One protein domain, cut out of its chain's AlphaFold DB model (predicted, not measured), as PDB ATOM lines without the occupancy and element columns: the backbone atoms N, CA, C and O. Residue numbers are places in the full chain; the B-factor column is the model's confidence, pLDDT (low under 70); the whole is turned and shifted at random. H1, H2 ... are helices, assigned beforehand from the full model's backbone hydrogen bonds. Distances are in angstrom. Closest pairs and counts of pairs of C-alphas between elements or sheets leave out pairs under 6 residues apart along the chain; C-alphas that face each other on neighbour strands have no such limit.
ATOM      1  N   VAL A  17      -6.013 -81.495  90.309       95.56
ATOM      2  CA  VAL A  17      -6.179 -82.237  89.051       95.56
ATOM      3  C   VAL A  17      -7.087 -83.459  89.216       95.56
ATOM      4  O   VAL A  17      -7.862 -83.761  88.316       95.56
ATOM      5  N   ASP A  18      -7.043 -84.102  90.382       94.94
ATOM      6  CA  ASP A  18      -7.918 -85.206  90.787       94.94
ATOM      7  C   ASP A  18      -9.389 -84.786  90.881       94.94
ATOM      8  O   ASP A  18     -10.271 -85.587  90.592       94.94
ATOM      9  N   LYS A  19      -9.652 -83.518  91.217       95.62
ATOM     10  CA  LYS A  19     -11.003 -82.950  91.286       95.62
ATOM     11  C   LYS A  19     -11.519 -82.472  89.936       95.62
ATOM     12  O   LYS A  19     -12.727 -82.405  89.746       95.62
ATOM     13  N   VAL A  20     -10.622 -82.107  89.020       95.44
ATOM     14  CA  VAL A  20     -10.997 -81.660  87.671       95.44
ATOM     15  C   VAL A  20     -11.249 -82.845  86.746       95.44
ATOM     16  O   VAL A  20     -12.117 -82.764  85.884       95.44
ATOM     17  N   ALA A  21     -10.517 -83.947  86.915       92.69
ATOM     18  CA  ALA A  21     -10.687 -85.137  86.093       92.69
ATOM     19  C   ALA A  21     -12.147 -85.631  86.105       92.69
ATOM     20  O   ALA A  21     -12.740 -85.841  87.160       92.69
ATOM     21  N   ALA A  22     -12.702 -85.840  84.914       93.50
ATOM     22  CA  ALA A  22     -14.042 -86.369  84.707       93.50
ATOM     23  C   ALA A  22     -13.987 -87.533  83.712       93.50
ATOM     24  O   ALA A  22     -13.068 -87.623  82.893       93.50
ATOM     25  N   LEU A  23     -14.969 -88.434  83.791       92.12
ATOM     26  CA  LEU A  23     -15.174 -89.426  82.738       92.12
ATOM     27  C   LEU A  23     -15.642 -88.714  81.452       92.12
ATOM     28  O   LEU A  23     -16.195 -87.615  81.543       92.12
ATOM     29  N   PRO A  24     -15.464 -89.334  80.273       93.62
ATOM     30  CA  PRO A  24     -15.999 -88.806  79.021       93.62
ATOM     31  C   PRO A  24     -17.500 -88.474  79.109       93.62
ATOM     32  O   PRO A  24     -18.276 -89.209  79.720       93.62
ATOM     33  N   TYR A  25     -17.927 -87.367  78.501       89.44
ATOM     34  CA  TYR A  25     -19.322 -86.912  78.568       89.44
ATOM     35  C   TYR A  25     -20.329 -87.904  77.965       89.44
ATOM     36  O   TYR A  25     -21.509 -87.857  78.305       89.44
ATOM     37  N   ASP A  26     -19.893 -88.777  77.058       93.25
ATOM     38  CA  ASP A  26     -20.720 -89.740  76.329       93.25
ATOM     39  C   ASP A  26     -20.965 -91.046  77.097       93.25
ATOM     40  O   ASP A  26     -21.843 -91.820  76.716       93.25
ATOM     41  N   VAL A  27     -20.253 -91.284  78.205       95.50
ATOM     42  CA  VAL A  27     -20.444 -92.482  79.042       95.50
ATOM     43  C   VAL A  27     -21.433 -92.280  80.193       95.50
ATOM     44  O   VAL A  27     -21.591 -93.174  81.022       95.50
ATOM     45  N   MET A  28     -22.088 -91.118  80.276       94.62
ATOM     46  CA  MET A  28     -23.079 -90.817  81.315       94.62
ATOM     47  C   MET A  28     -24.175 -89.871  80.822       94.62
ATOM     48  O   MET A  28     -23.960 -89.028  79.950       94.62
ATOM     49  N   ASN A  29     -25.354 -89.950  81.435       95.62
ATOM     50  CA  ASN A  29     -26.421 -88.969  81.217       95.62
ATOM     51  C   ASN A  29     -26.321 -87.775  82.190       95.62
ATOM     52  O   ASN A  29     -25.573 -87.799  83.166       95.62
ATOM     53  N   SER A  30     -27.104 -86.717  81.953       95.19
ATOM     54  CA  SER A  30     -27.059 -85.483  82.759       95.19
ATOM     55  C   SER A  30     -27.426 -85.705  84.233       95.19
ATOM     56  O   SER A  30     -26.900 -85.027  85.113       95.19
ATOM     57  N   LYS A  31     -28.276 -86.692  84.539       95.69
ATOM     58  CA  LYS A  31     -28.656 -87.023  85.920       95.69
ATOM     59  C   LYS A  31     -27.516 -87.706  86.677       95.69
ATOM     60  O   LYS A  31     -27.311 -87.439  87.858       95.69
ATOM     61  N   GLU A  32     -26.775 -88.585  86.011       96.25
ATOM     62  CA  GLU A  32     -25.550 -89.183  86.552       96.25
ATOM     63  C   GLU A  32     -24.460 -88.126  86.719       96.25
ATOM     64  O   GLU A  32     -23.859 -88.045  87.787       96.25
ATOM     65  N   ALA A  33     -24.280 -87.258  85.722       96.44
ATOM     66  CA  ALA A  33     -23.314 -86.168  85.766       96.44
ATOM     67  C   ALA A  33     -23.567 -85.205  86.942       96.44
ATOM     68  O   ALA A  33     -22.617 -84.852  87.641       96.44
ATOM     69  N   ARG A  34     -24.833 -84.853  87.234       96.00
ATOM     70  CA  ARG A  34     -25.206 -84.065  88.430       96.00
ATOM     71  C   ARG A  34     -24.711 -84.708  89.718       96.00
ATOM     72  O   ARG A  34     -24.111 -84.033  90.543       96.00
ATOM     73  N   ARG A  35     -24.933 -86.014  89.873       96.12
ATOM     74  CA  ARG A  35     -24.515 -86.765  91.068       96.12
ATOM     75  C   ARG A  35     -23.000 -86.887  91.174       96.12
ATOM     76  O   ARG A  35     -22.462 -86.793  92.265       96.12
ATOM     77  N   ILE A  36     -22.309 -87.089  90.053       94.88
ATOM     78  CA  ILE A  36     -20.843 -87.196  90.022       94.88
ATOM     79  C   ILE A  36     -20.186 -85.853  90.366       94.88
ATOM     80  O   ILE A  36     -19.160 -85.826  91.042       94.88
ATOM     81  N   ALA A  37     -20.760 -84.740  89.904       95.69
ATOM     82  CA  ALA A  37     -20.261 -83.395  90.193       95.69
ATOM     83  C   ALA A  37     -20.708 -82.854  91.567       95.69
ATOM     84  O   ALA A  37     -20.176 -81.844  92.029       95.69
ATOM     85  N   GLU A  38     -21.666 -83.504  92.232       95.50
ATOM     86  CA  GLU A  38     -22.205 -83.059  93.515       95.50
ATOM     87  C   GLU A  38     -21.096 -82.926  94.572       95.50
ATOM     88  O   GLU A  38     -20.277 -83.820  94.782       95.50
ATOM     89  N   GLY A  39     -21.041 -81.768  95.233       95.06
ATOM     90  CA  GLY A  39     -20.019 -81.472  96.241       95.06
ATOM     91  C   GLY A  39     -18.614 -81.194  95.689       95.06
ATOM     92  O   GLY A  39     -17.720 -80.865  96.472       95.06
ATOM     93  N   ASN A  40     -18.400 -81.259  94.370       96.19
ATOM     94  CA  ASN A  40     -17.119 -80.959  93.736       96.19
ATOM     95  C   ASN A  40     -17.220 -79.769  92.761       96.19
ATOM     96  O   ASN A  40     -17.407 -79.970  91.561       96.19
ATOM     97  N   PRO A  41     -16.975 -78.530  93.227       94.00
ATOM     98  CA  PRO A  41     -17.070 -77.340  92.378       94.00
ATOM     99  C   PRO A  41     -16.011 -77.281  91.266       94.00
ATOM    100  O   PRO A  41     -16.110 -76.434  90.383       94.00
ATOM    101  N   TYR A  42     -14.986 -78.140  91.309       95.00
ATOM    102  CA  TYR A  42     -13.909 -78.181  90.317       95.00
ATOM    103  C   TYR A  42     -14.138 -79.217  89.214       95.00
ATOM    104  O   TYR A  42     -13.314 -79.298  88.305       95.00
ATOM    105  N   SER A  43     -15.215 -80.005  89.282       95.94
ATOM    106  CA  SER A  43     -15.511 -81.030  88.281       95.94
ATOM    107  C   SER A  43     -15.581 -80.429  86.877       95.94
ATOM    108  O   SER A  43     -16.313 -79.465  86.640       95.94
ATOM    109  N   PHE A  44     -14.870 -81.024  85.914       95.81
ATOM    110  CA  PHE A  44     -14.924 -80.579  84.517       95.81
ATOM    111  C   PHE A  44     -16.316 -80.757  83.889       95.81
ATOM    112  O   PHE A  44     -16.635 -80.098  82.900       95.81
ATOM    113  N   LEU A  45     -17.188 -81.566  84.503       96.56
ATOM    114  CA  LEU A  45     -18.576 -81.739  84.071       96.56
ATOM    115  C   LEU A  45     -19.386 -80.436  84.130       96.56
ATOM    116  O   LEU A  45     -20.312 -80.285  83.346       96.56
ATOM    117  N   HIS A  46     -19.004 -79.461  84.961       96.25
ATOM    118  CA  HIS A  46     -19.624 -78.127  84.954       96.25
ATOM    119  C   HIS A  46     -19.398 -77.353  83.639       96.25
ATOM    120  O   HIS A  46     -20.072 -76.358  83.376       96.25
ATOM    121  N   ILE A  47     -18.442 -77.793  82.814       95.50
ATOM    122  CA  ILE A  47     -18.129 -77.216  81.502       95.50
ATOM    123  C   ILE A  47     -18.598 -78.159  80.392       95.50
ATOM    124  O   ILE A  47     -19.293 -77.721  79.481       95.50
ATOM    125  N   ASP A  48     -18.227 -79.439  80.474       94.50
ATOM    126  CA  ASP A  48     -18.492 -80.443  79.429       94.50
ATOM    127  C   ASP A  48     -19.974 -80.857  79.365       94.50
ATOM    128  O   ASP A  48     -20.497 -81.193  78.305       94.50
ATOM    129  N   LYS A  49     -20.664 -80.793  80.511       95.81
ATOM    130  CA  LYS A  49     -22.102 -81.030  80.679       95.81
ATOM    131  C   LYS A  49     -22.737 -79.932  81.533       95.81
ATOM    132  O   LYS A  49     -23.331 -80.194  82.576       95.81
ATOM    133  N   SER A  50     -22.586 -78.675  81.129       96.94
ATOM    134  CA  SER A  50     -23.053 -77.514  81.901       96.94
ATOM    135  C   SER A  50     -24.565 -77.482  82.168       96.94
ATOM    136  O   SER A  50     -25.010 -76.731  83.041       96.94
ATOM    137  N   GLU A  51     -25.369 -78.317  81.498       96.69
ATOM    138  CA  GLU A  51     -26.788 -78.512  81.819       96.69
ATOM    139  C   GLU A  51     -27.019 -79.037  83.249       96.69
ATOM    140  O   GLU A  51     -28.130 -78.957  83.779       96.69
ATOM    141  N   ILE A  52     -25.986 -79.588  83.897       96.19
ATOM    142  CA  ILE A  52     -26.078 -80.079  85.276       96.19
ATOM    143  C   ILE A  52     -26.264 -78.950  86.294       96.19
ATOM    144  O   ILE A  52     -26.821 -79.195  87.359       96.19
ATOM    145  N   ASP A  53     -25.831 -77.729  85.962       96.19
ATOM    146  CA  ASP A  53     -25.968 -76.525  86.793       96.19
ATOM    147  C   ASP A  53     -27.267 -75.741  86.507       96.19
ATOM    148  O   ASP A  53     -27.456 -74.638  87.027       96.19
ATOM    149  N   LEU A  54     -28.135 -76.261  85.636       96.25
ATOM    150  CA  LEU A  54     -29.373 -75.620  85.189       96.25
ATOM    151  C   LEU A  54     -30.595 -76.479  85.552       96.25
ATOM    152  O   LEU A  54     -30.467 -77.534  86.176       96.25
ATOM    153  N   ASP A  55     -31.789 -76.002  85.183       95.56
ATOM    154  CA  ASP A  55     -33.035 -76.744  85.398       95.56
ATOM    155  C   ASP A  55     -32.966 -78.140  84.766       95.56
ATOM    156  O   ASP A  55     -32.421 -78.315  83.676       95.56
ATOM    157  N   GLU A  56     -33.540 -79.141  85.435       94.25
ATOM    158  CA  GLU A  56     -33.467 -80.521  84.958       94.25
ATOM    159  C   GLU A  56     -34.154 -80.748  83.611       94.25
ATOM    160  O   GLU A  56     -33.788 -81.688  82.907       94.25
ATOM    161  N   ASN A  57     -35.116 -79.894  83.258       94.69
ATOM    162  CA  ASN A  57     -35.902 -79.981  82.032       94.69
ATOM    163  C   ASN A  57     -35.389 -79.051  80.928       94.69
ATOM    164  O   ASN A  57     -36.084 -78.866  79.926       94.69
ATOM    165  N   ILE A  58     -34.223 -78.422  81.107       96.06
ATOM    166  CA  ILE A  58     -33.659 -77.567  80.069       96.06
ATOM    167  C   ILE A  58     -33.311 -78.387  78.824       96.06
ATOM    168  O   ILE A  58     -32.836 -79.521  78.918       96.06
ATOM    169  N   ASP A  59     -33.525 -77.794  77.653       95.00
ATOM    170  CA  ASP A  59     -32.999 -78.352  76.415       95.00
ATOM    171  C   ASP A  59     -31.464 -78.318  76.463       95.00
ATOM    172  O   ASP A  59     -30.854 -77.287  76.758       95.00
ATOM    173  N   LEU A  60     -30.836 -79.457  76.165       92.38
ATOM    174  CA  LEU A  60     -29.382 -79.625  76.131       92.38
ATOM    175  C   LEU A  60     -28.708 -78.678  75.131       92.38
ATOM    176  O   LEU A  60     -27.525 -78.374  75.276       92.38
ATOM    177  N   TYR A  61     -29.454 -78.224  74.125       94.25
ATOM    178  CA  TYR A  61     -28.970 -77.322  73.085       94.25
ATOM    179  C   TYR A  61     -29.415 -75.867  73.285       94.25
ATOM    180  O   TYR A  61     -29.168 -75.033  72.413       94.25
ATOM    181  N   ASP A  62     -30.047 -75.538  74.419       97.25
ATOM    182  CA  ASP A  62     -30.407 -74.160  74.752       97.25
ATOM    183  C   ASP A  62     -29.141 -73.297  74.897       97.25
ATOM    184  O   ASP A  62     -28.128 -73.714  75.467       97.25
ATOM    185  N   GLU A  63     -29.201 -72.054  74.416       97.56
ATOM    186  CA  GLU A  63     -28.108 -71.083  74.530       97.56
ATOM    187  C   GLU A  63     -27.596 -70.949  75.977       97.56
ATOM    188  O   GLU A  63     -26.392 -70.817  76.212       97.56
ATOM    189  N   LYS A  64     -28.491 -71.056  76.967       97.62
ATOM    190  CA  LYS A  64     -28.154 -71.000  78.395       97.62
ATOM    191  C   LYS A  64     -27.144 -72.064  78.816       97.62
ATOM    192  O   LYS A  64     -26.315 -71.770  79.676       97.62
ATOM    193  N   VAL A  65     -27.175 -73.257  78.219       97.38
ATOM    194  CA  VAL A  65     -26.219 -74.343  78.501       97.38
ATOM    195  C   VAL A  65     -24.812 -73.893  78.109       97.38
ATOM    196  O   VAL A  65     -23.890 -73.916  78.929       97.38
ATOM    197  N   TYR A  66     -24.650 -73.359  76.899       96.69
ATOM    198  CA  TYR A  66     -23.364 -72.854  76.411       96.69
ATOM    199  C   TYR A  66     -22.875 -71.626  77.187       96.69
ATOM    200  O   TYR A  66     -21.684 -71.511  77.495       96.69
ATOM    201  N   LEU A  67     -23.783 -70.713  77.547       97.75
ATOM    202  CA  LEU A  67     -23.450 -69.560  78.384       97.75
ATOM    203  C   LEU A  67     -22.979 -69.998  79.775       97.75
ATOM    204  O   LEU A  67     -21.990 -69.459  80.273       97.75
ATOM    205  N   LYS A  68     -23.622 -71.010  80.369       97.44
ATOM    206  CA  LYS A  68     -23.219 -71.575  81.660       97.44
ATOM    207  C   LYS A  68     -21.848 -72.253  81.580       97.44
ATOM    208  O   LYS A  68     -21.012 -71.996  82.442       97.44
ATOM    209  N   ALA A  69     -21.564 -73.017  80.521       96.56
ATOM    210  CA  ALA A  69     -20.233 -73.596  80.303       96.56
ATOM    211  C   ALA A  69     -19.151 -72.505  80.223       96.56
ATOM    212  O   ALA A  69     -18.097 -72.601  80.853       96.56
ATOM    213  N   ARG A  70     -19.433 -71.416  79.494       96.44
ATOM    214  CA  ARG A  70     -18.529 -70.262  79.383       96.44
ATOM    215  C   ARG A  70     -18.324 -69.543  80.717       96.44
ATOM    216  O   ARG A  70     -17.224 -69.057  80.958       96.44
ATOM    217  N   GLU A  71     -19.362 -69.431  81.540       96.31
ATOM    218  CA  GLU A  71     -19.280 -68.866  82.892       96.31
ATOM    219  C   GLU A  71     -18.356 -69.708  83.779       96.31
ATOM    220  O   GLU A  71     -17.476 -69.148  84.419       96.31
ATOM    221  N   LYS A  72     -18.498 -71.038  83.756       93.88
ATOM    222  CA  LYS A  72     -17.700 -71.974  84.571       93.88
ATOM    223  C   LYS A  72     -16.249 -72.112  84.116       93.88
ATOM    224  O   LYS A  72     -15.385 -72.451  84.916       93.88
ATOM    225  N   PHE A  73     -15.978 -71.881  82.834       91.25
ATOM    226  CA  PHE A  73     -14.629 -71.942  82.274       91.25
ATOM    227  C   PHE A  73     -13.768 -70.707  82.596       91.25
ATOM    228  O   PHE A  73     -12.542 -70.776  82.492       91.25
ATOM    229  N   ARG A  74     -14.397 -69.569  82.911       85.88
ATOM    230  CA  ARG A  74     -13.717 -68.294  83.175       85.88
ATOM    231  C   ARG A  74     -13.230 -68.189  84.612       85.88
ATOM    232  O   ARG A  74     -12.151 -67.578  84.774       85.88
TER     233      ARG A  74
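This is residues 17 to 74 of the 74 residues of the protein "HTH domain of SpoOJ/ParA/ParB/repB family, involved in chromosome partitioning" of Clostridioides difficile (UniProt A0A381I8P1). Two short helices, H3 and H4, make the middle, with H2 packed on one side and the longest helix, H5, on the other; H1 sits off at one end. The 58 printed residues include five named helices, H1 to H5 in order, and no named strand: all helix. The whole is compact, radius of gyration of the C-alphas 10.5 A, spanning 30 by 24 by 19 A.

H1, residues 17 to 20, begins at C-alpha (-6.179, -82.237, 89.051). H2 is residues 30 to 37, 10.3 A long; H3, 45 to 48; H4, 50 to 53. H5, residues 63 to 73, 15.6 A long, ends at C-alpha (-14.629, -71.942, 82.274).

H1 touches no helix. H2 touches H4, closest C-alphas Arg 34 and Ile 52, 5.2 A. H5 touches H3, closest C-alphas Ile 47 and Ala 69, 4.4 A, and H4, Ser 50 and Ala 69, 5.1 A. H2 and H5 are apart. In H2 and H5 every O i to N i+4 pair is within hydrogen-bond range; H1, H3 and H4 are too short for one.

The farthest C-alphas, Val 17 and Asn 57, are 30.6 A apart. The printed part has no cut and no long link; no printed residue is under pLDDT 70.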